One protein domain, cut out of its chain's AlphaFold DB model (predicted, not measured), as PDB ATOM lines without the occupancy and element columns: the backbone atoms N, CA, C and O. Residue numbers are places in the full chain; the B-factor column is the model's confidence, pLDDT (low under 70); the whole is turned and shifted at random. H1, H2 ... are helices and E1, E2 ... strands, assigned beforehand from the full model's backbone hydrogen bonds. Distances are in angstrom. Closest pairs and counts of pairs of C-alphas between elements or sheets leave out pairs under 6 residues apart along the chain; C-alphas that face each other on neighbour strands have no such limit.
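This is residues 27 to 221 of the 301 residues of the protein "Putative 35 exonuclease helicase" of Diaporthe ampelina (UniProt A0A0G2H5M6). One long helix, H7, 37.2 A from first to last C-alpha, is the spine on which other parts gather, with the small hairpin E1 and E2 and strand E3 of the two-stranded sheet E3 and E4 packed on it, and H4 and H5 packed on its residues 157 to 169. H2, H3 and H8 lie beyond the sheet E3 and E4, away from H7, and a loop of 30 residues, 186 to 215, leads from H8 to H9 at one end. The printed part has 195 residues, with elements in the order E1 E2 H1 H2 E3 H3 E4 H4 H5 H6 H7 H8 H9; E1 and E2 are antiparallel, E3 and E4 parallel. The class is mostly helix, though under half of the residues are in named elements. The whole is compact, with a radius of gyration of the C-alphas of 17.8 A and spans of 54 by 37 by 30 A.

E1, residues 27 to 29, and E2, residues 34 to 37, form an antiparallel hairpin, with N 28 and O 35 at 2.9 A. H7, residues 145 to 170, is the hub; its Ala 155 and Ala 29 of E1 are the closest C-alphas, 5.3 A. E3, residues 66 to 68, has its Gly 68 C-alpha 5.3 A from that of Gly 158, the closest pair with H7. E4, residues 90 to 92, is parallel to E3, with N 91 and O 66 at 2.9 A. With H3, residues 71 to 83, they form a strand-helix-strand unit, two parallel neighbour strands with a helix between, its crossover right-handed. H4, residues 93 to 102, touches H7 residues 158 to 169 alone, closest C-alphas Val 100 and Arg 169, 5.7 A, at a steep tilt of 40 degrees, the same way. H5, residues 117 to 125, touches H7 residues 157 to 165 alone, closest C-alphas Val 121 and Leu 161, 6.6 A. H6, residues 133 to 136, touches H7 residues 146 to 150 alone, closest C-alphas Val 134 and Gln 147, 5.9 A. H8, residues 182 to 185, is close to but not clearly touching H3, closest C-alphas Ala 182 and His 72, 6.1 A. H1, residues 47 to 50, and H2, residues 53 to 60, meet only through their link. H9, residues 216 to 220, and H7 are apart. Every O i to N i+4 pair is within hydrogen-bond range in H2, H4, H5, H7 and H9, and 7 of 9 in H3; H1, H6 and H8 are too short for such a pair.

E1 begins at C-alpha 27, (167.051, 150.871, 199.791). H7 measures 37.2 A, from (162.902, 156.977, 186.948) to (167.958, 123.547, 202.415). H3 measures 15.7 A, H4 14.1 A.

The C-alphas of Ser 43 and Lys 221 are farthest apart, 55.2 A. The printed part has no cut. The links H4 to H5, H7 to H8 and H8 to H9 are long. Residues 131, 188 to 198 and 205 to 212 have pLDDT under 70.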
ATOM      1  N   GLN A  27     168.042 151.754 200.402       96.56
ATOM      2  CA  GLN A  27     167.051 150.871 199.791       96.56
ATOM      3  C   GLN A  27     166.835 149.613 200.640       96.56
ATOM      4  O   GLN A  27     167.795 149.008 201.114       96.56
ATOM      5  N   ILE A  28     165.573 149.229 200.837       97.19
ATOM      6  CA  ILE A  28     165.172 148.014 201.559       97.19
ATOM      7  C   ILE A  28     164.088 147.318 200.745       97.19
ATOM      8  O   ILE A  28     163.121 147.959 200.346       97.19
ATOM      9  N   ALA A  29     164.233 146.016 200.527       97.50
ATOM     10  CA  ALA A  29     163.195 145.179 199.944       97.50
ATOM     11  C   ALA A  29     162.719 144.141 200.965       97.50
ATOM     12  O   ALA A  29     163.511 143.630 201.761       97.50
ATOM     13  N   CYS A  30     161.429 143.836 200.920       93.94
ATOM     14  CA  CYS A  30     160.805 142.693 201.573       93.94
ATOM     15  C   CYS A  30     159.885 141.984 200.571       93.94
ATOM     16  O   CYS A  30     159.905 142.298 199.382       93.94
ATOM     17  N   GLU A  31     159.094 141.026 201.054       93.00
ATOM     18  CA  GLU A  31     158.261 140.152 200.222       93.00
ATOM     19  C   GLU A  31     157.350 140.907 199.248       93.00
ATOM     20  O   GLU A  31     157.262 140.542 198.078       93.00
ATOM     21  N   ASP A  32     156.718 141.985 199.708       94.19
ATOM     22  CA  ASP A  32     155.677 142.694 198.966       94.19
ATOM     23  C   ASP A  32     156.008 144.166 198.666       94.19
ATOM     24  O   ASP A  32     155.212 144.856 198.027       94.19
ATOM     25  N   LYS A  33     157.152 144.685 199.137       95.31
ATOM     26  CA  LYS A  33     157.493 146.114 199.029       95.31
ATOM     27  C   LYS A  33     158.980 146.359 198.823       95.31
ATOM     28  O   LYS A  33     159.840 145.648 199.337       95.31
ATOM     29  N   ILE A  34     159.267 147.466 198.141       97.56
ATOM     30  CA  ILE A  34     160.602 148.051 198.039       97.56
ATOM     31  C   ILE A  34     160.514 149.507 198.495       97.56
ATOM     32  O   ILE A  34     159.808 150.314 197.896       97.56
ATOM     33  N   ALA A  35     161.229 149.842 199.565       96.31
ATOM     34  CA  ALA A  35     161.288 151.178 200.134       96.31
ATOM     35  C   ALA A  35     162.607 151.866 199.762       96.31
ATOM     36  O   ALA A  35     163.688 151.313 199.977       96.31
ATOM     37  N   LEU A  36     162.510 153.091 199.241       95.88
ATOM     38  CA  LEU A  36     163.642 153.949 198.896       95.88
ATOM     39  C   LEU A  36     163.627 155.194 199.796       95.88
ATOM     40  O   LEU A  36     162.841 156.116 199.592       95.88
ATOM     41  N   PHE A  37     164.491 155.225 200.809       93.19
ATOM     42  CA  PHE A  37     164.591 156.336 201.757       93.19
ATOM     43  C   PHE A  37     165.618 157.355 201.265       93.19
ATOM     44  O   PHE A  37     166.829 157.125 201.353       93.19
ATOM     45  N   HIS A  38     165.141 158.484 200.736       90.81
ATOM     46  CA  HIS A  38     165.982 159.519 200.132       90.81
ATOM     47  C   HIS A  38     166.641 160.439 201.165       90.81
ATOM     48  O   HIS A  38     166.271 161.601 201.343       90.81
ATOM     49  N   ILE A  39     167.668 159.927 201.835       87.06
ATOM     50  CA  ILE A  39     168.377 160.642 202.901       87.06
ATOM     51  C   ILE A  39     169.012 161.951 202.407       87.06
ATOM     52  O   ILE A  39     169.036 162.934 203.143       87.06
ATOM     53  N   GLY A  40     169.464 162.005 201.150       79.62
ATOM     54  CA  GLY A  40     170.115 163.184 200.569       79.62
ATOM     55  C   GLY A  40     169.224 164.428 200.438       79.62
ATOM     56  O   GLY A  40     169.752 165.535 200.401       79.62
ATOM     57  N   LEU A  41     167.898 164.251 200.418       81.69
ATOM     58  CA  LEU A  41     166.911 165.335 200.281       81.69
ATOM     59  C   LEU A  41     166.113 165.566 201.565       81.69
ATOM     60  O   LEU A  41     165.336 166.515 201.644       81.69
ATOM     61  N   HIS A  42     166.288 164.709 202.571       76.44
ATOM     62  CA  HIS A  42     165.570 164.854 203.824       76.44
ATOM     63  C   HIS A  42     166.081 166.089 204.573       76.44
ATOM     64  O   HIS A  42     167.284 166.261 204.779       76.44
ATOM     65  N   SER A  43     165.166 166.959 205.000       72.12
ATOM     66  CA  SER A  43     165.514 168.099 205.844       72.12
ATOM     67  C   SER A  43     165.905 167.619 207.237       72.12
ATOM     68  O   SER A  43     165.247 166.747 207.802       72.12
ATOM     69  N   GLY A  44     166.944 168.203 207.815       74.12
ATOM     70  CA  GLY A  44     167.428 167.807 209.130       74.12
ATOM     71  C   GLY A  44     168.932 167.942 209.203       74.12
ATOM     72  O   GLY A  44     169.591 168.110 208.184       74.12
ATOM     73  N   SER A  45     169.491 167.896 210.405       72.75
ATOM     74  CA  SER A  45     170.948 167.914 210.556       72.75
ATOM     75  C   SER A  45     171.459 166.770 211.405       72.75
ATOM     76  O   SER A  45     172.637 166.463 211.311       72.75
ATOM     77  N   THR A  46     170.602 166.113 212.183       77.94
ATOM     78  CA  THR A  46     170.962 164.989 213.044       77.94
ATOM     79  C   THR A  46     170.468 163.662 212.474       77.94
ATOM     80  O   THR A  46     169.532 163.612 211.680       77.94
ATOM     81  N   ALA A  47     171.047 162.551 212.933       78.12
ATOM     82  CA  ALA A  47     170.560 161.219 212.576       78.12
ATOM     83  C   ALA A  47     169.089 160.991 212.970       78.12
ATOM     84  O   ALA A  47     168.399 160.243 212.293       78.12
ATOM     85  N   LYS A  48     168.602 161.639 214.039       80.44
ATOM     86  CA  LYS A  48     167.191 161.558 214.449       80.44
ATOM     87  C   LYS A  48     166.265 162.313 213.499       80.44
ATOM     88  O   LYS A  48     165.130 161.892 213.328       80.44
ATOM     89  N   ASP A  49     166.753 163.397 212.900       77.69
ATOM     90  CA  ASP A  49     165.981 164.177 211.930       77.69
ATOM     91  C   ASP A  49     165.913 163.455 210.581       77.69
ATOM     92  O   ASP A  49     164.905 163.527 209.892       77.69
ATOM     93  N   LEU A  50     167.000 162.773 210.202       82.62
ATOM     94  CA  LEU A  50     167.172 162.165 208.880       82.62
ATOM     95  C   LEU A  50     166.672 160.715 208.796       82.62
ATOM     96  O   LEU A  50     166.432 160.216 207.699       82.62
ATOM     97  N   LEU A  51     166.552 160.013 209.927       85.31
ATOM     98  CA  LEU A  51     166.150 158.608 209.971       85.31
ATOM     99  C   LEU A  51     164.934 158.425 210.872       85.31
ATOM    100  O   LEU A  51     165.004 158.611 212.088       85.31
ATOM    101  N   ALA A  52     163.838 157.959 210.274       89.12
ATOM    102  CA  ALA A  52     162.642 157.592 211.013       89.12
ATOM    103  C   ALA A  52     162.955 156.521 212.084       89.12
ATOM    104  O   ALA A  52     163.732 155.592 211.817       89.12
ATOM    105  N   PRO A  53     162.317 156.566 213.272       91.88
ATOM    106  CA  PRO A  53     162.542 155.583 214.335       91.88
ATOM    107  C   PRO A  53     162.359 154.125 213.887       91.88
ATOM    108  O   PRO A  53     163.120 153.254 214.303       91.88
ATOM    109  N   ALA A  54     161.393 153.862 213.000       94.44
ATOM    110  CA  ALA A  54     161.155 152.532 212.442       94.44
ATOM    111  C   ALA A  54     162.321 152.048 211.561       94.44
ATOM    112  O   ALA A  54     162.784 150.921 211.723       94.44
ATOM    113  N   LEU A  55     162.851 152.914 210.688       94.12
ATOM    114  CA  LEU A  55     164.015 152.599 209.856       94.12
ATOM    115  C   LEU A  55     165.245 152.312 210.723       94.12
ATOM    116  O   LEU A  55     165.953 151.331 210.506       94.12
ATOM    117  N   ARG A  56     165.463 153.125 211.762       94.94
ATOM    118  CA  ARG A  56     166.530 152.884 212.735       94.94
ATOM    119  C   ARG A  56     166.377 151.529 213.427       94.94
ATOM    120  O   ARG A  56     167.363 150.803 213.533       94.94
ATOM    121  N   LYS A  57     165.163 151.174 213.864       96.12
ATOM    122  CA  LYS A  57     164.888 149.867 214.478       96.12
ATOM    123  C   LYS A  57     165.259 148.729 213.526       96.12
ATOM    124  O   LYS A  57     165.998 147.846 213.931       96.12
ATOM    125  N   ILE A  58     164.837 148.790 212.262       96.38
ATOM    126  CA  ILE A  58     165.184 147.780 211.245       96.38
ATOM    127  C   ILE A  58     166.707 147.623 211.111       96.38
ATOM    128  O   ILE A  58     167.229 146.506 211.089       96.38
ATOM    129  N   ILE A  59     167.435 148.739 211.061       96.81
ATOM    130  CA  ILE A  59     168.894 148.752 210.907       96.81
ATOM    131  C   ILE A  59     169.609 148.142 212.129       96.81
ATOM    132  O   ILE A  59     170.538 147.349 211.957       96.81
ATOM    133  N   GLU A  60     169.201 148.496 213.351       96.62
ATOM    134  CA  GLU A  60     169.917 148.144 214.592       96.62
ATOM    135  C   GLU A  60     169.456 146.820 215.241       96.62
ATOM    136  O   GLU A  60     170.172 146.269 216.080       96.62
ATOM    137  N   ASP A  61     168.291 146.284 214.862       95.00
ATOM    138  CA  ASP A  61     167.742 145.044 215.425       95.00
ATOM    139  C   ASP A  61     168.448 143.794 214.863       95.00
ATOM    140  O   ASP A  61     168.513 143.588 213.651       95.00
ATOM    141  N   LEU A  62     168.978 142.943 215.750       94.12
ATOM    142  CA  LEU A  62     169.657 141.691 215.389       94.12
ATOM    143  C   LEU A  62     168.679 140.616 214.885       94.12
ATOM    144  O   LEU A  62     169.082 139.733 214.128       94.12
ATOM    145  N   ALA A  63     167.410 140.683 215.297       92.94
ATOM    146  CA  ALA A  63     166.379 139.740 214.870       92.94
ATOM    147  C   ALA A  63     165.974 139.939 213.399       92.94
ATOM    148  O   ALA A  63     165.332 139.072 212.812       92.94
ATOM    149  N   ILE A  64     166.364 141.067 212.795       95.12
ATOM    150  CA  ILE A  64     166.110 141.375 211.391       95.12
ATOM    151  C   ILE A  64     167.429 141.233 210.633       95.12
ATOM    152  O   ILE A  64     168.322 142.067 210.776       95.12
ATOM    153  N   ALA A  65     167.570 140.195 209.811       95.94
ATOM    154  CA  ALA A  65     168.736 140.051 208.945       95.94
ATOM    155  C   ALA A  65     168.711 141.109 207.828       95.94
ATOM    156  O   ALA A  65     167.692 141.316 207.171       95.94
ATOM    157  N   LYS A  66     169.843 141.776 207.594       97.56
ATOM    158  CA  LYS A  66     170.060 142.680 206.459       97.56
ATOM    159  C   LYS A  66     170.921 141.956 205.440       97.56
ATOM    160  O   LYS A  66     172.134 141.845 205.622       97.56
ATOM    161  N   CYS A  67     170.276 141.428 204.405       96.06
ATOM    162  CA  CYS A  67     170.950 140.716 203.332       96.06
ATOM    163  C   CYS A  67     171.439 141.664 202.231       96.06
ATOM    164  O   CYS A  67     170.719 142.572 201.818       96.06
ATOM    165  N   GLY A  68     172.644 141.429 201.722       97.25
ATOM    166  CA  GLY A  68     173.215 142.206 200.624       97.25
ATOM    167  C   GLY A  68     174.652 141.799 200.314       97.25
ATOM    168  O   GLY A  68     175.125 140.771 200.798       97.25
ATOM    169  N   VAL A  69     175.347 142.611 199.511       96.69
ATOM    170  CA  VAL A  69     176.767 142.416 199.186       96.69
ATOM    171  C   VAL A  69     177.605 143.528 199.804       96.69
ATOM    172  O   VAL A  69     177.356 144.698 199.529       96.69
ATOM    173  N   ALA A  70     178.630 143.157 200.572       96.31
ATOM    174  CA  ALA A  70     179.480 144.062 201.349       96.31
ATOM    175  C   ALA A  70     178.720 144.861 202.429       96.31
ATOM    176  O   ALA A  70     179.084 145.998 202.740       96.31
ATOM    177  N   VAL A  71     177.674 144.277 203.025       96.88
ATOM    178  CA  VAL A  71     176.781 144.994 203.958       96.88
ATOM    179  C   VAL A  71     177.552 145.511 205.172       96.88
ATOM    180  O   VAL A  71     177.450 146.686 205.517       96.88
ATOM    181  N   HIS A  72     178.356 144.660 205.817       96.12
ATOM    182  CA  HIS A  72     179.071 145.036 207.044       96.12
ATOM    183  C   HIS A  72     180.201 146.048 206.796       96.12
ATOM    184  O   HIS A  72     180.299 147.069 207.489       96.12
ATOM    185  N   ASP A  73     181.025 145.788 205.783       94.06
ATOM    186  CA  ASP A  73     182.235 146.571 205.514       94.06
ATOM    187  C   ASP A  73     181.961 147.856 204.716       94.06
ATOM    188  O   ASP A  73     182.756 148.793 204.787       94.06
ATOM    189  N   ALA A  74     180.834 147.950 203.994       94.06
ATOM    190  CA  ALA A  74     180.462 149.141 203.225       94.06
ATOM    191  C   ALA A  74     179.226 149.859 203.790       94.06
ATOM    192  O   ALA A  74     179.321 151.021 204.199       94.06
ATOM    193  N   ASP A  75     178.058 149.218 203.818       95.38
ATOM    194  CA  ASP A  75     176.802 149.891 204.186       95.38
ATOM    195  C   ASP A  75     176.766 150.247 205.670       95.38
ATOM    196  O   ASP A  75     176.615 151.413 206.046       95.38
ATOM    197  N   PHE A  76     176.995 149.255 206.527       96.69
ATOM    198  CA  PHE A  76     177.043 149.436 207.970       96.69
ATOM    199  C   PHE A  76     178.195 150.354 208.378       96.69
ATOM    200  O   PHE A  76     178.017 151.186 209.267       96.69
ATOM    201  N   ALA A  77     179.355 150.266 207.719       94.38
ATOM    202  CA  ALA A  77     180.477 151.167 207.973       94.38
ATOM    203  C   ALA A  77     180.096 152.637 207.740       94.38
ATOM    204  O   ALA A  77     180.358 153.483 208.599       94.38
ATOM    205  N   ARG A  78     179.401 152.938 206.635       92.19
ATOM    206  CA  ARG A  78     178.896 154.291 206.351       92.19
ATOM    207  C   ARG A  78     177.833 154.731 207.358       92.19
ATOM    208  O   ARG A  78     177.881 155.871 207.813       92.19
ATOM    209  N   LEU A  79     176.914 153.844 207.746       93.81
ATOM    210  CA  LEU A  79     175.885 154.142 208.752       93.81
ATOM    211  C   LEU A  79     176.491 154.438 210.135       93.81
ATOM    212  O   LEU A  79     176.087 155.399 210.792       93.81
ATOM    213  N   ARG A  80     177.501 153.668 210.559       93.69
ATOM    214  CA  ARG A  80     178.263 153.925 211.793       93.69
ATOM    215  C   ARG A  80     178.973 155.272 211.727       93.69
ATOM    216  O   ARG A  80     178.841 156.079 212.642       93.69
ATOM    217  N   PHE A  81     179.705 155.517 210.642       89.44
ATOM    218  CA  PHE A  81     180.552 156.699 210.509       89.44
ATOM    219  C   PHE A  81     179.744 158.002 210.425       89.44
ATOM    220  O   PHE A  81     180.045 158.956 211.138       89.44
ATOM    221  N   TRP A  82     178.704 158.044 209.588       85.06
ATOM    222  CA  TRP A  82     177.966 159.282 209.315       85.06
ATOM    223  C   TRP A  82     176.792 159.532 210.261       85.06
ATOM    224  O   TRP A  82     176.467 160.689 210.525       85.06
ATOM    225  N   PHE A  83     176.163 158.476 210.781       86.56
ATOM    226  CA  PHE A  83     174.959 158.597 211.612       86.56
ATOM    227  C   PHE A  83     175.155 158.119 213.054       86.56
ATOM    228  O   PHE A  83     174.256 158.298 213.875       86.56
ATOM    229  N   GLY A  84     176.300 157.516 213.390       89.25
ATOM    230  CA  GLY A  84     176.539 156.960 214.725       89.25
ATOM    231  C   GLY A  84     175.598 155.804 215.079       89.25
ATOM    232  O   GLY A  84     175.384 155.535 216.262       89.25
ATOM    233  N   LEU A  85     174.999 155.154 214.074       92.75
ATOM    234  CA  LEU A  85     174.124 154.000 214.283       92.75
ATOM    235  C   LEU A  85     174.932 152.773 214.701       92.75
ATOM    236  O   LEU A  85     176.133 152.679 214.445       92.75
ATOM    237  N   LYS A  86     174.240 151.795 215.283       95.69
ATOM    238  CA  LYS A  86     174.776 150.475 215.631       95.69
ATOM    239  C   LYS A  86     174.083 149.395 214.798       95.69
ATOM    240  O   LYS A  86     173.292 148.632 215.349       95.69
ATOM    241  N   PRO A  87     174.317 149.356 213.478       96.81
ATOM    242  CA  PRO A  87     173.704 148.352 212.627       96.81
ATOM    243  C   PRO A  87     174.186 146.946 213.015       96.81
ATOM    244  O   PRO A  87     175.348 146.768 213.392       96.81
ATOM    245  N   ARG A  88     173.286 145.964 212.946       96.44
ATOM    246  CA  ARG A  88     173.520 144.553 213.325       96.44
ATOM    247  C   ARG A  88     172.814 143.626 212.347       96.44
ATOM    248  O   ARG A  88     171.930 144.090 211.656       96.44
ATOM    249  N   GLY A  89     173.134 142.343 212.310       95.94
ATOM    250  CA  GLY A  89     172.495 141.349 211.453       95.94
ATOM    251  C   GLY A  89     172.949 141.395 209.996       95.94
ATOM    252  O   GLY A  89     172.096 141.272 209.120       95.94
ATOM    253  N   ALA A  90     174.234 141.624 209.694       97.38
ATOM    254  CA  ALA A  90     174.705 141.658 208.304       97.38
ATOM    255  C   ALA A  90     174.785 140.242 207.714       97.38
ATOM    256  O   ALA A  90     175.761 139.518 207.919       97.38
ATOM    257  N   LEU A  91     173.774 139.848 206.939       97.31
ATOM    258  CA  LEU A  91     173.785 138.593 206.192       97.31
ATOM    259  C   LEU A  91     174.463 138.823 204.838       97.31
ATOM    260  O   LEU A  91     173.862 139.294 203.875       97.31
ATOM    261  N   GLU A  92     175.746 138.496 204.766       97.56
ATOM    262  CA  GLU A  92     176.533 138.672 203.549       97.56
ATOM    263  C   GLU A  92     176.171 137.595 202.512       97.56
ATOM    264  O   GLU A  92     176.495 136.416 202.678       97.56
ATOM    265  N   LEU A  93     175.523 137.994 201.411       98.38
ATOM    266  CA  LEU A  93     175.085 137.075 200.352       98.38
ATOM    267  C   LEU A  93     176.260 136.311 199.744       98.38
ATOM    268  O   LEU A  93     176.124 135.138 199.412       98.38
ATOM    269  N   SER A  94     177.437 136.937 199.688       98.00
ATOM    270  CA  SER A  94     178.660 136.285 199.213       98.00
ATOM    271  C   SER A  94     179.038 135.050 200.043       98.00
ATOM    272  O   SER A  94     179.560 134.085 199.488       98.00
ATOM    273  N   HIS A  95     178.765 135.054 201.355       97.38
ATOM    274  CA  HIS A  95     179.010 133.899 202.223       97.38
ATOM    275  C   HIS A  95     178.052 132.757 201.870       97.38
ATOM    276  O   HIS A  95     178.483 131.625 201.658       97.38
ATOM    277  N   LEU A  96     176.758 133.062 201.730       98.06
ATOM    278  CA  LEU A  96     175.750 132.068 201.358       98.06
ATOM    279  C   LEU A  96     175.997 131.511 199.948       98.06
ATOM    280  O   LEU A  96     175.904 130.306 199.745       98.06
ATOM    281  N   HIS A  97     176.398 132.359 199.005       98.06
ATOM    282  CA  HIS A  97     176.800 131.960 197.659       98.06
ATOM    283  C   HIS A  97     177.986 130.988 197.667       98.06
ATOM    284  O   HIS A  97     177.932 129.940 197.022       98.06
ATOM    285  N   ASN A  98     179.055 131.310 198.407       97.06
ATOM    286  CA  ASN A  98     180.211 130.420 198.517       97.06
ATOM    287  C   ASN A  98     179.814 129.095 199.196       97.06
ATOM    288  O   ASN A  98     180.308 128.047 198.787       97.06
ATOM    289  N   LEU A  99     178.898 129.127 200.176       97.06
ATOM    290  CA  LEU A  99     178.366 127.923 200.820       97.06
ATOM    291  C   LEU A  99     177.705 127.010 199.786       97.06
ATOM    292  O   LEU A  99     178.167 125.897 199.572       97.06
ATOM    293  N   VAL A 100     176.666 127.487 199.100       97.50
ATOM    294  CA  VAL A 100     175.891 126.641 198.177       97.50
ATOM    295  C   VAL A 100     176.682 126.222 196.937       97.50
ATOM    296  O   VAL A 100     176.373 125.198 196.341       97.50
ATOM    297  N   SER A 101     177.717 126.980 196.562       96.12
ATOM    298  CA  SER A 101     178.549 126.665 195.394       96.12
ATOM    299  C   SER A 101     179.633 125.626 195.681       96.12
ATOM    300  O   SER A 101     180.026 124.901 194.769       96.12
ATOM    301  N   PHE A 102     180.160 125.574 196.911       94.88
ATOM    302  CA  PHE A 102     181.377 124.806 197.196       94.88
ATOM    303  C   PHE A 102     181.246 123.798 198.332       94.88
ATOM    304  O   PHE A 102     181.994 122.832 198.329       94.88
ATOM    305  N   ALA A 103     180.337 123.959 199.294       92.94
ATOM    306  CA  ALA A 103     180.393 123.132 200.502       92.94
ATOM    307  C   ALA A 103     180.227 121.627 200.257       92.94
ATOM    308  O   ALA A 103     180.821 120.845 200.982       92.94
ATOM    309  N   ALA A 104     179.458 121.217 199.247       87.44
ATOM    310  CA  ALA A 104     179.276 119.796 198.951       87.44
ATOM    311  C   ALA A 104     180.473 119.167 198.210       87.44
ATOM    312  O   ALA A 104     180.680 117.963 198.305       87.44
ATOM    313  N   SER A 105     181.237 119.958 197.452       90.31
ATOM    314  CA  SER A 105     182.288 119.459 196.552       90.31
ATOM    315  C   SER A 105     183.702 119.776 197.034       90.31
ATOM    316  O   SER A 105     184.611 118.971 196.864       90.31
ATOM    317  N   ASP A 106     183.897 120.952 197.623       91.19
ATOM    318  CA  ASP A 106     185.174 121.452 198.119       91.19
ATOM    319  C   ASP A 106     184.942 122.446 199.281       91.19
ATOM    320  O   ASP A 106     184.987 123.674 199.096       91.19
ATOM    321  N   PRO A 107     184.684 121.941 200.507       90.12
ATOM    322  CA  PRO A 107     184.480 122.767 201.695       90.12
ATOM    323  C   PRO A 107     185.613 123.763 201.974       90.12
ATOM    324  O   PRO A 107     185.374 124.792 202.604       90.12
ATOM    325  N   ALA A 108     186.841 123.516 201.506       87.44
ATOM    326  CA  ALA A 108     187.966 124.429 201.717       87.44
ATOM    327  C   ALA A 108     187.816 125.744 200.924       87.44
ATOM    328  O   ALA A 108     188.328 126.786 201.343       87.44
ATOM    329  N   LYS A 109     187.052 125.745 199.821       89.94
ATOM    330  CA  LYS A 109     186.729 126.959 199.042       89.94
ATOM    331  C   LYS A 109     185.639 127.831 199.676       89.94
ATOM    332  O   LYS A 109     185.416 128.962 199.224       89.94
ATOM    333  N   CYS A 110     184.993 127.359 200.742       92.25
ATOM    334  CA  CYS A 110     184.006 128.114 201.510       92.25
ATOM    335  C   CYS A 110     184.674 129.209 202.360       92.25
ATOM    336  O   CYS A 110     184.943 129.050 203.551       92.25
ATOM    337  N   THR A 111     184.945 130.348 201.721       91.56
ATOM    338  CA  THR A 111     185.591 131.525 202.325       91.56
ATOM    339  C   THR A 111     184.610 132.683 202.512       91.56
ATOM    340  O   THR A 111     183.519 132.699 201.941       91.56
ATOM    341  N   THR A 112     185.029 133.718 203.240       92.81
ATOM    342  CA  THR A 112     184.304 134.996 203.373       92.81
ATOM    343  C   THR A 112     184.560 135.966 202.209       92.81
ATOM    344  O   THR A 112     184.239 137.151 202.277       92.81
ATOM    345  N   LYS A 113     185.163 135.494 201.108       93.31
ATOM    346  CA  LYS A 113     185.491 136.345 199.961       93.31
ATOM    347  C   LYS A 113     184.221 136.848 199.276       93.31
ATOM    348  O   LYS A 113     183.400 136.055 198.811       93.31
ATOM    349  N   LEU A 114     184.125 138.168 199.137       95.94
ATOM    350  CA  LEU A 114     183.012 138.835 198.472       95.94
ATOM    351  C   LEU A 114     182.913 138.472 196.984       95.94
ATOM    352  O   LEU A 114     183.919 138.398 196.267       95.94
ATOM    353  N   ARG A 115     181.677 138.312 196.506       95.94
ATOM    354  CA  ARG A 115     181.337 138.119 195.090       95.94
ATOM    355  C   ARG A 115     180.421 139.240 194.635       95.94
ATOM    356  O   ARG A 115     179.537 139.669 195.365       95.94
ATOM    357  N   ARG A 116     180.617 139.727 193.410       94.69
ATOM    358  CA  ARG A 116     179.806 140.827 192.866       94.69
ATOM    359  C   ARG A 116     178.337 140.409 192.800       94.69
ATOM    360  O   ARG A 116     178.057 139.339 192.267       94.69
ATOM    361  N   LEU A 117     177.426 141.285 193.235       94.06
ATOM    362  CA  LEU A 117     175.978 141.044 193.191       94.06
ATOM    363  C   LEU A 117     175.528 140.559 191.809       94.06
ATOM    364  O   LEU A 117     174.881 139.529 191.701       94.06
ATOM    365  N   THR A 118     175.966 141.228 190.738       92.75
ATOM    366  CA  THR A 118     175.572 140.860 189.370       92.75
ATOM    367  C   THR A 118     175.973 139.439 188.977       92.75
ATOM    368  O   THR A 118     175.238 138.807 188.237       92.75
ATOM    369  N   ALA A 119     177.121 138.947 189.461       94.31
ATOM    370  CA  ALA A 119     177.572 137.585 189.168       94.31
ATOM    371  C   ALA A 119     176.732 136.550 189.929       94.31
ATOM    372  O   ALA A 119     176.360 135.528 189.370       94.31
ATOM    373  N   GLN A 120     176.385 136.849 191.186       96.50
ATOM    374  CA  GLN A 120     175.491 136.000 191.974       96.50
ATOM    375  C   GLN A 120     174.089 135.945 191.346       96.50
ATOM    376  O   GLN A 120     173.520 134.867 191.218       96.50
ATOM    377  N   VAL A 121     173.552 137.093 190.914       94.88
ATOM    378  CA  VAL A 121     172.242 137.195 190.246       94.88
ATOM    379  C   VAL A 121     172.223 136.402 188.942       94.88
ATOM    380  O   VAL A 121     171.324 135.593 188.741       94.88
ATOM    381  N   GLU A 122     173.230 136.571 188.088       94.50
ATOM    382  CA  GLU A 122     173.339 135.811 186.843       94.50
ATOM    383  C   GLU A 122     173.400 134.299 187.104       94.50
ATOM    384  O   GLU A 122     172.655 133.544 186.486       94.50
ATOM    385  N   GLN A 123     174.202 133.862 188.081       95.12
ATOM    386  CA  GLN A 123     174.350 132.443 188.411       95.12
ATOM    387  C   GLN A 123     173.078 131.817 189.004       95.12
ATOM    388  O   GLN A 123     172.729 130.698 188.638       95.12
ATOM    389  N   HIS A 124     172.403 132.491 189.938       95.50
ATOM    390  CA  HIS A 124     171.310 131.878 190.709       95.50
ATOM    391  C   HIS A 124     169.904 132.245 190.231       95.50
ATOM    392  O   HIS A 124     168.950 131.572 190.616       95.50
ATOM    393  N   LEU A 125     169.757 133.313 189.440       94.12
ATOM    394  CA  LEU A 125     168.470 133.773 188.903       94.12
ATOM    395  C   LEU A 125     168.430 133.738 187.364       94.12
ATOM    396  O   LEU A 125     167.370 133.955 186.781       94.12
ATOM    397  N   GLY A 126     169.560 133.475 186.694       89.06
ATOM    398  CA  GLY A 126     169.639 133.264 185.242       89.06
ATOM    399  C   GLY A 126     169.521 134.524 184.379       89.06
ATOM    400  O   GLY A 126     169.578 134.431 183.156       89.06
ATOM    401  N   LEU A 127     169.358 135.705 184.983       82.00
ATOM    402  CA  LEU A 127     169.250 136.984 184.278       82.00
ATOM    403  C   LEU A 127     170.206 138.000 184.906       82.00
ATOM    404  O   LEU A 127     170.157 138.183 186.120       82.00
ATOM    405  N   PRO A 128     171.059 138.687 184.129       78.88
ATOM    406  CA  PRO A 128     171.986 139.658 184.687       78.88
ATOM    407  C   PRO A 128     171.252 140.924 185.148       78.88
ATOM    408  O   PRO A 128     170.343 141.423 184.484       78.88
ATOM    409  N   LEU A 129     171.714 141.507 186.255       81.06
ATOM    410  CA  LEU A 129     171.320 142.862 186.641       81.06
ATOM    411  C   LEU A 129     171.791 143.870 185.586       81.06
ATOM    412  O   LEU A 129     172.961 143.865 185.184       81.06
ATOM    413  N   HIS A 130     170.894 144.768 185.179       77.62
ATOM    414  CA  HIS A 130     171.217 145.818 184.221       77.62
ATOM    415  C   HIS A 130     172.287 146.763 184.790       77.62
ATOM    416  O   HIS A 130     172.083 147.448 185.793       77.62
ATOM    417  N   LYS A 131     173.441 146.833 184.120       68.12
ATOM    418  CA  LYS A 131     174.537 147.739 184.477       68.12
ATOM    419  C   LYS A 131     174.406 149.040 183.691       68.12
ATOM    420  O   LYS A 131     174.937 149.162 182.592       68.12
ATOM    421  N   GLY A 132     173.712 150.016 184.270       70.62
ATOM    422  CA  GLY A 132     173.599 151.366 183.713       70.62
ATOM    423  C   GLY A 132     174.624 152.350 184.288       70.62
ATOM    424  O   GLY A 132     175.195 152.136 185.361       70.62
ATOM    425  N   LYS A 133     174.795 153.504 183.622       78.75
ATOM    426  CA  LYS A 133     175.556 154.663 184.152       78.75
ATOM    427  C   LYS A 133     174.957 155.234 185.449       78.75
ATOM    428  O   LYS A 133     175.622 155.973 186.168       78.75
ATOM    429  N   VAL A 134     173.721 154.846 185.765       82.69
ATOM    430  CA  VAL A 134     172.952 155.227 186.955       82.69
ATOM    431  C   VAL A 134     173.723 154.989 188.253       82.69
ATOM    432  O   VAL A 134     173.697 155.837 189.143       82.69
ATOM    433  N   ARG A 135     174.488 153.896 188.352       79.25
ATOM    434  CA  ARG A 135     175.259 153.560 189.562       79.25
ATOM    435  C   ARG A 135     176.187 154.693 190.021       79.25
ATOM    436  O   ARG A 135     176.363 154.890 191.218       79.25
ATOM    437  N   THR A 136     176.771 155.435 189.081       80.31
ATOM    438  CA  THR A 136     177.721 156.532 189.343       80.31
ATOM    439  C   THR A 136     177.092 157.916 189.157       80.31
ATOM    440  O   THR A 136     177.812 158.888 188.958       80.31
ATOM    441  N   SER A 137     175.759 158.004 189.156       84.62
ATOM    442  CA  SER A 137     175.016 159.262 189.021       84.62
ATOM    443  C   SER A 137     174.956 160.055 190.335       84.62
ATOM    444  O   SER A 137     175.460 159.616 191.371       84.62
ATOM    445  N   ASN A 138     174.356 161.247 190.287       84.75
ATOM    446  CA  ASN A 138     174.162 162.080 191.463       84.75
ATOM    447  C   ASN A 138     172.926 161.626 192.266       84.75
ATOM    448  O   ASN A 138     171.801 161.791 191.806       84.75
ATOM    449  N   TRP A 139     173.147 161.087 193.467       88.38
ATOM    450  CA  TRP A 139     172.108 160.548 194.360       88.38
ATOM    451  C   TRP A 139     171.652 161.525 195.460       88.38
ATOM    452  O   TRP A 139     170.992 161.107 196.411       88.38
ATOM    453  N   ILE A 140     172.059 162.799 195.394       81.44
ATOM    454  CA  ILE A 140     171.594 163.841 196.331       81.44
ATOM    455  C   ILE A 140     170.511 164.752 195.737       81.44
ATOM    456  O   ILE A 140     169.906 165.517 196.477       81.44
ATOM    457  N   GLU A 141     170.249 164.646 194.437       85.44
ATOM    458  CA  GLU A 141     169.185 165.363 193.720       85.44
ATOM    459  C   GLU A 141     167.925 164.492 193.590       85.44
ATOM    460  O   GLU A 141     168.015 163.280 193.804       85.44
ATOM    461  N   PRO A 142     166.760 165.062 193.216       89.44
ATOM    462  CA  PRO A 142     165.558 164.276 192.944       89.44
ATOM    463  C   PRO A 142     165.828 163.119 191.977       89.44
ATOM    464  O   PRO A 142     166.425 163.310 190.915       89.44
ATOM    465  N   LEU A 143     165.381 161.915 192.348       90.88
ATOM    466  CA  LEU A 143     165.680 160.707 191.581       90.88
ATOM    467  C   LEU A 143     164.958 160.701 190.236       90.88
ATOM    468  O   LEU A 143     163.743 160.893 190.159       90.88
ATOM    469  N   SER A 144     165.692 160.362 189.182       92.94
ATOM    470  CA  SER A 144     165.099 159.977 187.906       92.94
ATOM    471  C   SER A 144     164.413 158.610 188.001       92.94
ATOM    472  O   SER A 144     164.707 157.795 188.882       92.94
ATOM    473  N   LYS A 145     163.534 158.304 187.037       93.38
ATOM    474  CA  LYS A 145     162.902 156.977 186.948       93.38
ATOM    475  C   LYS A 145     163.939 155.852 186.841       93.38
ATOM    476  O   LYS A 145     163.765 154.808 187.462       93.38
ATOM    477  N   ASP A 146     165.042 156.089 186.136       91.88
ATOM    478  CA  ASP A 146     166.135 155.121 186.008       91.88
ATOM    479  C   ASP A 146     166.868 154.891 187.336       91.88
ATOM    480  O   ASP A 146     167.210 153.753 187.654       91.88
ATOM    481  N   GLN A 147     167.073 155.939 188.142       93.06
ATOM    482  CA  GLN A 147     167.641 155.825 189.492       93.06
ATOM    483  C   GLN A 147     166.729 155.037 190.431       93.06
ATOM    484  O   GLN A 147     167.209 154.151 191.138       93.06
ATOM    485  N   VAL A 148     165.421 155.315 190.397       94.56
ATOM    486  CA  VAL A 148     164.415 154.565 191.163       94.56
ATOM    487  C   VAL A 148     164.432 153.088 190.772       94.56
ATOM    488  O   VAL A 148     164.567 152.228 191.640       94.56
ATOM    489  N   ASN A 149     164.356 152.790 189.473       93.94
ATOM    490  CA  ASN A 149     164.343 151.415 188.972       93.94
ATOM    491  C   ASN A 149     165.641 150.673 189.317       93.94
ATOM    492  O   ASN A 149     165.591 149.521 189.741       93.94
ATOM    493  N   TYR A 150     166.796 151.330 189.175       93.19
ATOM    494  CA  TYR A 150     168.097 150.758 189.521       93.19
ATOM    495  C   TYR A 150     168.188 150.423 191.016       93.19
ATOM    496  O   TYR A 150     168.516 149.295 191.375       93.19
ATOM    497  N   ALA A 151     167.864 151.379 191.894       94.19
ATOM    498  CA  ALA A 151     167.941 151.174 193.340       94.19
ATOM    499  C   ALA A 151     166.956 150.101 193.822       94.19
ATOM    500  O   ALA A 151     167.292 149.293 194.690       94.19
ATOM    501  N   ALA A 152     165.759 150.066 193.229       95.31
ATOM    502  CA  ALA A 152     164.765 149.050 193.529       95.31
ATOM    503  C   ALA A 152     165.212 147.653 193.071       95.31
ATOM    504  O   ALA A 152     165.105 146.696 193.838       95.31
ATOM    505  N   ALA A 153     165.767 147.541 191.860       93.44
ATOM    506  CA  ALA A 153     166.287 146.285 191.332       93.44
ATOM    507  C   ALA A 153     167.448 145.736 192.177       93.44
ATOM    508  O   ALA A 153     167.455 144.544 192.472       93.44
ATOM    509  N   ASP A 154     168.386 146.585 192.617       92.56
ATOM    510  CA  ASP A 154     169.502 146.167 193.480       92.56
ATOM    511  C   ASP A 154     168.999 145.609 194.830       92.56
ATOM    512  O   ASP A 154     169.469 144.557 195.273       92.56
ATOM    513  N   ALA A 155     168.013 146.258 195.468       96.12
ATOM    514  CA  ALA A 155     167.426 145.774 196.725       96.12
ATOM    515  C   ALA A 155     166.659 144.457 196.545       96.12
ATOM    516  O   ALA A 155     166.864 143.501 197.297       96.12
ATOM    517  N   TYR A 156     165.795 144.392 195.530       96.31
ATOM    518  CA  TYR A 156     164.974 143.215 195.267       96.31
ATOM    519  C   TYR A 156     165.811 142.010 194.835       96.31
ATOM    520  O   TYR A 156     165.566 140.892 195.283       96.31
ATOM    521  N   ALA A 157     166.859 142.225 194.038       95.56
ATOM    522  CA  ALA A 157     167.782 141.161 193.668       95.56
ATOM    523  C   ALA A 157     168.489 140.561 194.889       95.56
ATOM    524  O   ALA A 157     168.652 139.344 194.951       95.56
ATOM    525  N   GLY A 158     168.865 141.382 195.878       96.50
ATOM    526  CA  GLY A 158     169.419 140.893 197.141       96.50
ATOM    527  C   GLY A 158     168.438 140.000 197.912       96.50
ATOM    528  O   GLY A 158     168.813 138.912 198.352       96.50
ATOM    529  N   PHE A 159     167.175 140.423 198.005       97.06
ATOM    530  CA  PHE A 159     166.095 139.650 198.623       97.06
ATOM    531  C   PHE A 159     165.869 138.304 197.908       97.06
ATOM    532  O   PHE A 159     165.917 137.243 198.533       97.06
ATOM    533  N   MET A 160     165.716 138.322 196.582       97.19
ATOM    534  CA  MET A 160     165.490 137.111 195.783       97.19
ATOM    535  C   MET A 160     166.682 136.152 195.805       97.19
ATOM    536  O   MET A 160     166.495 134.934 195.854       97.19
ATOM    537  N   LEU A 161     167.909 136.680 195.817       97.31
ATOM    538  CA  LEU A 161     169.117 135.873 195.960       97.31
ATOM    539  C   LEU A 161     169.147 135.111 197.278       97.31
ATOM    540  O   LEU A 161     169.466 133.922 197.274       97.31
ATOM    541  N   PHE A 162     168.804 135.770 198.389       98.12
ATOM    542  CA  PHE A 162     168.714 135.092 199.677       98.12
ATOM    543  C   PHE A 162     167.738 133.915 199.600       98.12
ATOM    544  O   PHE A 162     168.119 132.800 199.946       98.12
ATOM    545  N   HIS A 163     166.521 134.127 199.091       97.75
ATOM    546  CA  HIS A 163     165.520 133.061 199.001       97.75
ATOM    547  C   HIS A 163     165.956 131.909 198.085       97.75
ATOM    548  O   HIS A 163     165.871 130.750 198.493       97.75
ATOM    549  N   SER A 164     166.484 132.212 196.895       97.88
ATOM    550  CA  SER A 164     166.966 131.198 195.945       97.88
ATOM    551  C   SER A 164     168.110 130.362 196.528       97.88
ATOM    552  O   SER A 164     168.059 129.130 196.521       97.88
ATOM    553  N   MET A 165     169.131 131.008 197.099       98.31
ATOM    554  CA  MET A 165     170.274 130.290 197.669       98.31
ATOM    555  C   MET A 165     169.922 129.594 198.985       98.31
ATOM    556  O   MET A 165     170.433 128.515 199.262       98.31
ATOM    557  N   ASN A 166     169.028 130.153 199.800       98.00
ATOM    558  CA  ASN A 166     168.576 129.477 201.012       98.00
ATOM    559  C   ASN A 166     167.766 128.214 200.676       98.00
ATOM    560  O   ASN A 166     167.916 127.211 201.364       98.00
ATOM    561  N   ALA A 167     166.973 128.226 199.599       98.06
ATOM    562  CA  ALA A 167     166.312 127.021 199.099       98.06
ATOM    563  C   ALA A 167     167.330 125.967 198.626       98.06
ATOM    564  O   ALA A 167     167.217 124.807 199.013       98.06
ATOM    565  N   GLN A 168     168.369 126.371 197.880       97.69
ATOM    566  CA  GLN A 168     169.477 125.477 197.504       97.69
ATOM    567  C   GLN A 168     170.164 124.885 198.743       97.69
ATOM    568  O   GLN A 168     170.332 123.673 198.824       97.69
ATOM    569  N   ARG A 169     170.489 125.723 199.740       97.38
ATOM    570  CA  ARG A 169     171.079 125.305 201.021       97.38
ATOM    571  C   ARG A 169     170.218 124.255 201.722       97.38
ATOM    572  O   ARG A 169     170.751 123.255 202.188       97.38
ATOM    573  N   MET A 170     168.906 124.480 201.794       97.19
ATOM    574  CA  MET A 170     167.958 123.547 202.415       97.19
ATOM    575  C   MET A 170     167.871 122.199 201.687       97.19
ATOM    576  O   MET A 170     167.487 121.218 202.310       97.19
ATOM    577  N   GLY A 171     168.236 122.137 200.403       96.44
ATOM    578  CA  GLY A 171     168.312 120.894 199.631       96.44
ATOM    579  C   GLY A 171     169.642 120.135 199.752       96.44
ATOM    580  O   GLY A 171     169.776 119.064 199.167       96.44
ATOM    581  N   MET A 172     170.637 120.667 200.470       95.12
ATOM    582  CA  MET A 172     171.933 120.003 200.665       95.12
ATOM    583  C   MET A 172     171.845 118.885 201.716       95.12
ATOM    584  O   MET A 172     171.039 118.969 202.645       95.12
ATOM    585  N   ASN A 173     172.722 117.879 201.614       91.06
ATOM    586  CA  ASN A 173     172.821 116.768 202.563       91.06
ATOM    587  C   ASN A 173     174.285 116.528 203.013       91.06
ATOM    588  O   ASN A 173     175.106 116.179 202.165       91.06
ATOM    589  N   PRO A 174     174.617 116.677 204.313       91.31
ATOM    590  CA  PRO A 174     173.757 117.222 205.367       91.31
ATOM    591  C   PRO A 174     173.402 118.691 205.097       91.31
ATOM    592  O   PRO A 174     174.180 119.421 204.488       91.31
ATOM    593  N   THR A 175     172.230 119.142 205.550       94.50
ATOM    594  CA  THR A 175     171.809 120.541 205.385       94.50
ATOM    595  C   THR A 175     172.632 121.446 206.310       94.50
ATOM    596  O   THR A 175     172.450 121.383 207.529       94.50
ATOM    597  N   PRO A 176     173.514 122.318 205.786       93.69
ATOM    598  CA  PRO A 176     174.323 123.186 206.627       93.69
ATOM    599  C   PRO A 176     173.461 124.311 207.205       93.69
ATOM    600  O   PRO A 176     172.564 124.799 206.511       93.69
ATOM    601  N   PRO A 177     173.733 124.792 208.430       94.06
ATOM    602  CA  PRO A 177     173.154 126.040 208.913       94.06
ATOM    603  C   PRO A 177     173.497 127.237 208.008       94.06
ATOM    604  O   PRO A 177     174.354 127.156 207.127       94.06
ATOM    605  N   LEU A 178     172.833 128.376 208.223       95.19
ATOM    606  CA  LEU A 178     173.195 129.620 207.537       95.19
ATOM    607  C   LEU A 178     174.605 130.080 207.947       95.19
ATOM    608  O   LEU A 178     175.031 129.796 209.065       95.19
ATOM    609  N   PRO A 179     175.337 130.821 207.098       95.19
ATOM    610  CA  PRO A 179     176.547 131.512 207.533       95.19
ATOM    611  C   PRO A 179     176.256 132.478 208.687       95.19
ATOM    612  O   PRO A 179     175.191 133.095 208.722       95.19
ATOM    613  N   VAL A 180     177.214 132.652 209.601       93.31
ATOM    614  CA  VAL A 180     177.105 133.688 210.646       93.31
ATOM    615  C   VAL A 180     177.014 135.088 210.036       93.31
ATOM    616  O   VAL A 180     177.521 135.338 208.935       93.31
ATOM    617  N   TYR A 181     176.425 136.022 210.783       94.81
ATOM    618  CA  TYR A 181     176.451 137.432 210.410       94.81
ATOM    619  C   TYR A 181     177.889 137.954 210.285       94.81
ATOM    620  O   TYR A 181     178.786 137.570 211.037       94.81
ATOM    621  N   ALA A 182     178.125 138.827 209.308       93.75
ATOM    622  CA  ALA A 182     179.468 139.249 208.924       93.75
ATOM    623  C   ALA A 182     180.201 140.017 210.038       93.75
ATOM    624  O   ALA A 182     181.421 139.891 210.158       93.75
ATOM    625  N   GLU A 183     179.485 140.740 210.904       91.19
ATOM    626  CA  GLU A 183     180.098 141.412 212.053       91.19
ATOM    627  C   GLU A 183     180.713 140.444 213.081       91.19
ATOM    628  O   GLU A 183     181.590 140.841 213.845       91.19
ATOM    629  N   THR A 184     180.333 139.160 213.081       88.94
ATOM    630  CA  THR A 184     180.954 138.135 213.940       88.94
ATOM    631  C   THR A 184     182.434 137.919 213.604       88.94
ATOM    632  O   THR A 184     183.205 137.469 214.451       88.94
ATOM    633  N   TYR A 185     182.867 138.274 212.389       86.06
ATOM    634  CA  TYR A 185     184.272 138.182 211.996       86.06
ATOM    635  C   TYR A 185     185.132 139.345 212.505       86.06
ATOM    636  O   TYR A 185     186.355 139.279 212.362       86.06
ATOM    637  N   ASP A 186     184.546 140.383 213.109       85.50
ATOM    638  CA  ASP A 186     185.318 141.478 213.690       85.50
ATOM    639  C   ASP A 186     186.221 140.983 214.820       85.50
ATOM    640  O   ASP A 186     185.813 140.211 215.686       85.50
ATOM    641  N   ASP A 187     187.465 141.459 214.832       72.56
ATOM    642  CA  ASP A 187     188.465 141.043 215.823       72.56
ATOM    643  C   ASP A 187     188.045 141.414 217.255       72.56
ATOM    644  O   ASP A 187     188.387 140.718 218.205       72.56
ATOM    645  N   ALA A 188     187.228 142.462 217.410       69.62
ATOM    646  CA  ALA A 188     186.629 142.842 218.688       69.62
ATOM    647  C   ALA A 188     185.589 141.825 219.202       69.62
ATOM    648  O   ALA A 188     185.355 141.756 220.406       69.62
ATOM    649  N   VAL A 189     184.962 141.058 218.305       68.88
ATOM    650  CA  VAL A 189     183.950 140.044 218.639       68.88
ATOM    651  C   VAL A 189     184.602 138.672 218.819       68.88
ATOM    652  O   VAL A 189     184.229 137.926 219.719       68.88
ATOM    653  N   GLN A 190     185.620 138.354 218.015       63.75
ATOM    654  CA  GLN A 190     186.382 137.106 218.113       63.75
ATOM    655  C   GLN A 190     187.898 137.369 218.174       63.75
ATOM    656  O   GLN A 190     188.607 137.155 217.187       63.75
ATOM    657  N   PRO A 191     188.438 137.766 219.343       57.47
ATOM    658  CA  PRO A 191     189.852 138.129 219.485       57.47
ATOM    659  C   PRO A 191     190.815 136.937 219.365       57.47
ATOM    660  O   PRO A 191     192.022 137.128 219.245       57.47
ATOM    661  N   LYS A 192     190.304 135.699 219.416       53.56
ATOM    662  CA  LYS A 192     191.111 134.472 219.536       53.56
ATOM    663  C   LYS A 192     191.578 133.864 218.207       53.56
ATOM    664  O   LYS A 192     192.404 132.960 218.237       53.56
ATOM    665  N   LEU A 193     191.079 134.316 217.054       51.56
ATOM    666  CA  LEU A 193     191.417 133.714 215.756       51.56
ATOM    667  C   LEU A 193     191.792 134.799 214.734       51.56
ATOM    668  O   LEU A 193     190.966 135.655 214.438       51.56
ATOM    669  N   PRO A 194     192.986 134.798 214.122       53.28
ATOM    670  CA  PRO A 194     193.299 135.752 213.059       53.28
ATOM    671  C   PRO A 194     192.417 135.507 211.821       53.28
ATOM    672  O   PRO A 194     192.291 134.370 211.362       53.28
ATOM    673  N   ARG A 195     191.826 136.570 211.247       57.16
ATOM    674  CA  ARG A 195     190.891 136.517 210.093       57.16
ATOM    675  C   ARG A 195     191.364 135.632 208.928       57.16
ATOM    676  O   ARG A 195     190.555 134.940 208.328       57.16
ATOM    677  N   ARG A 196     192.672 135.610 208.637       51.97
ATOM    678  CA  ARG A 196     193.279 134.801 207.555       51.97
ATOM    679  C   ARG A 196     193.191 133.284 207.758       51.97
ATOM    680  O   ARG A 196     193.306 132.563 206.777       51.97
ATOM    681  N   ARG A 197     193.010 132.811 208.995       53.12
ATOM    682  CA  ARG A 197     192.891 131.380 209.325       53.12
ATOM    683  C   ARG A 197     191.446 130.947 209.601       53.12
ATOM    684  O   ARG A 197     191.203 129.778 209.870       53.12
ATOM    685  N   ARG A 198     190.478 131.870 209.538       65.81
ATOM    686  CA  ARG A 198     189.059 131.553 209.719       65.81
ATOM    687  C   ARG A 198     188.460 131.177 208.363       65.81
ATOM    688  O   ARG A 198     188.186 132.047 207.540       65.81
ATOM    689  N   GLY A 199     188.258 129.879 208.134       76.06
ATOM    690  CA  GLY A 199     187.287 129.422 207.136       76.06
ATOM    691  C   GLY A 199     185.897 129.994 207.441       76.06
ATOM    692  O   GLY A 199     185.668 130.552 208.519       76.06
ATOM    693  N   MET A 200     184.955 129.883 206.506       89.69
ATOM    694  CA  MET A 200     183.601 130.375 206.758       89.69
ATOM    695  C   MET A 200     182.959 129.642 207.948       89.69
ATOM    696  O   MET A 200     183.031 128.417 208.055       89.69
ATOM    697  N   LEU A 201     182.340 130.411 208.839       89.25
ATOM    698  CA  LEU A 201     181.608 129.959 210.016       89.25
ATOM    699  C   LEU A 201     180.106 129.875 209.731       89.25
ATOM    700  O   LEU A 201     179.536 130.729 209.045       89.25
ATOM    701  N   LEU A 202     179.472 128.868 210.321       88.38
ATOM    702  CA  LEU A 202     178.046 128.587 210.251       88.38
ATOM    703  C   LEU A 202     177.380 128.915 211.591       88.38
ATOM    704  O   LEU A 202     177.887 128.573 212.661       88.38
ATOM    705  N   GLN A 203     176.232 129.576 211.517       83.56
ATOM    706  CA  GLN A 203     175.371 129.889 212.643       83.56
ATOM    707  C   GLN A 203     174.629 128.626 213.064       83.56
ATOM    708  O   GLN A 203     173.577 128.300 212.516       83.56
ATOM    709  N   LEU A 204     175.179 127.901 214.036       73.00
ATOM    710  CA  LEU A 204     174.454 126.800 214.652       73.00
ATOM    711  C   LEU A 204     173.201 127.357 215.339       73.00
ATOM    712  O   LEU A 204     173.259 128.339 216.079       73.00
ATOM    713  N   VAL A 205     172.050 126.751 215.045       57.53
ATOM    714  CA  VAL A 205     170.819 127.020 215.793       57.53
ATOM    715  C   VAL A 205     171.072 126.565 217.232       57.53
ATOM    716  O   VAL A 205     171.614 125.469 217.411       57.53
ATOM    717  N   PRO A 206     170.699 127.344 218.261       46.69
ATOM    718  CA  PRO A 206     170.841 126.896 219.635       46.69
ATOM    719  C   PRO A 206     169.836 125.769 219.896       46.69
ATOM    720  O   PRO A 206     168.701 126.003 220.308       46.69
ATOM    721  N   VAL A 207     170.249 124.522 219.676       35.78
ATOM    722  CA  VAL A 207     169.623 123.367 220.323       35.78
ATOM    723  C   VAL A 207     170.199 123.340 221.741       35.78
ATOM    724  O   VAL A 207     171.182 122.669 222.013       35.78
ATOM    725  N   HIS A 208     169.624 124.181 222.605       32.97
ATOM    726  CA  HIS A 208     169.991 124.404 224.012       32.97
ATOM    727  C   HIS A 208     171.431 124.896 224.280       32.97
ATOM    728  O   HIS A 208     172.348 124.110 224.494       32.97
ATOM    729  N   GLY A 209     171.594 126.220 224.404       45.31
ATOM    730  CA  GLY A 209     172.796 126.863 224.958       45.31
ATOM    731  C   GLY A 209     173.587 127.716 223.965       45.31
ATOM    732  O   GLY A 209     173.300 127.725 222.768       45.31
ATOM    733  N   ASP A 210     174.569 128.450 224.496       48.09
ATOM    734  CA  ASP A 210     175.538 129.275 223.763       48.09
ATOM    735  C   ASP A 210     176.476 128.383 222.926       48.09
ATOM    736  O   ASP A 210     177.630 128.144 223.284       48.09
ATOM    737  N   VAL A 211     175.969 127.807 221.835       57.84
ATOM    738  CA  VAL A 211     176.776 126.957 220.955       57.84
ATOM    739  C   VAL A 211     177.666 127.841 220.084       57.84
ATOM    740  O   VAL A 211     177.186 128.648 219.287       57.84
ATOM    741  N   GLU A 212     178.976 127.666 220.237       67.88
ATOM    742  CA  GLU A 212     179.989 128.325 219.415       67.88
ATOM    743  C   GLU A 212     179.801 127.979 217.924       67.88
ATOM    744  O   GLU A 212     179.543 126.818 217.594       67.88
ATOM    745  N   PRO A 213     179.949 128.944 216.999       75.69
ATOM    746  CA  PRO A 213     179.867 128.680 215.565       75.69
ATOM    747  C   PRO A 213     180.829 127.570 215.119       75.69
ATOM    748  O   PRO A 213     181.996 127.557 215.508       75.69
ATOM    749  N   THR A 214     180.375 126.679 214.234       82.94
ATOM    750  CA  THR A 214     181.257 125.686 213.592       82.94
ATOM    751  C   THR A 214     181.783 126.215 212.261       82.94
ATOM    752  O   THR A 214     181.120 127.013 211.599       82.94
ATOM    753  N   ASN A 215     182.965 125.773 211.836       86.81
ATOM    754  CA  ASN A 215     183.455 126.076 210.493       86.81
ATOM    755  C   ASN A 215     182.878 125.082 209.463       86.81
ATOM    756  O   ASN A 215     182.540 123.946 209.802       86.81
ATOM    757  N   VAL A 216     182.762 125.507 208.201       86.88
ATOM    758  CA  VAL A 216     182.178 124.680 207.124       86.88
ATOM    759  C   VAL A 216     182.938 123.369 206.922       86.88
ATOM    760  O   VAL A 216     182.311 122.329 206.750       86.88
ATOM    761  N   LEU A 217     184.272 123.397 206.982       86.44
ATOM    762  CA  LEU A 217     185.098 122.201 206.799       86.44
ATOM    763  C   LEU A 217     184.784 121.136 207.859       86.44
ATOM    764  O   LEU A 217     184.616 119.972 207.533       86.44
ATOM    765  N   HIS A 218     184.664 121.541 209.120       84.69
ATOM    766  CA  HIS A 218     184.324 120.680 210.243       84.69
ATOM    767  C   HIS A 218     182.893 120.153 210.134       84.69
ATOM    768  O   HIS A 218     182.662 118.990 210.434       84.69
ATOM    769  N   PHE A 219     181.949 120.972 209.659       88.62
ATOM    770  CA  PHE A 219     180.563 120.543 209.464       88.62
ATOM    771  C   PHE A 219     180.421 119.400 208.443       88.62
ATOM    772  O   PHE A 219     179.605 118.509 208.650       88.62
ATOM    773  N   TYR A 220     181.211 119.410 207.362       84.88
ATOM    774  CA  TYR A 220     181.152 118.386 206.306       84.88
ATOM    775  C   TYR A 220     182.131 117.219 206.488       84.88
ATOM    776  O   TYR A 220     182.139 116.305 205.665       84.88
ATOM    777  N   LYS A 221     182.952 117.214 207.544       80.94
ATOM    778  CA  LYS A 221     183.824 116.070 207.835       80.94
ATOM    779  C   LYS A 221     183.014 114.878 208.333       80.94
ATOM    780  O   LYS A 221     182.131 115.022 209.177       80.94
TER     781      LYS A 221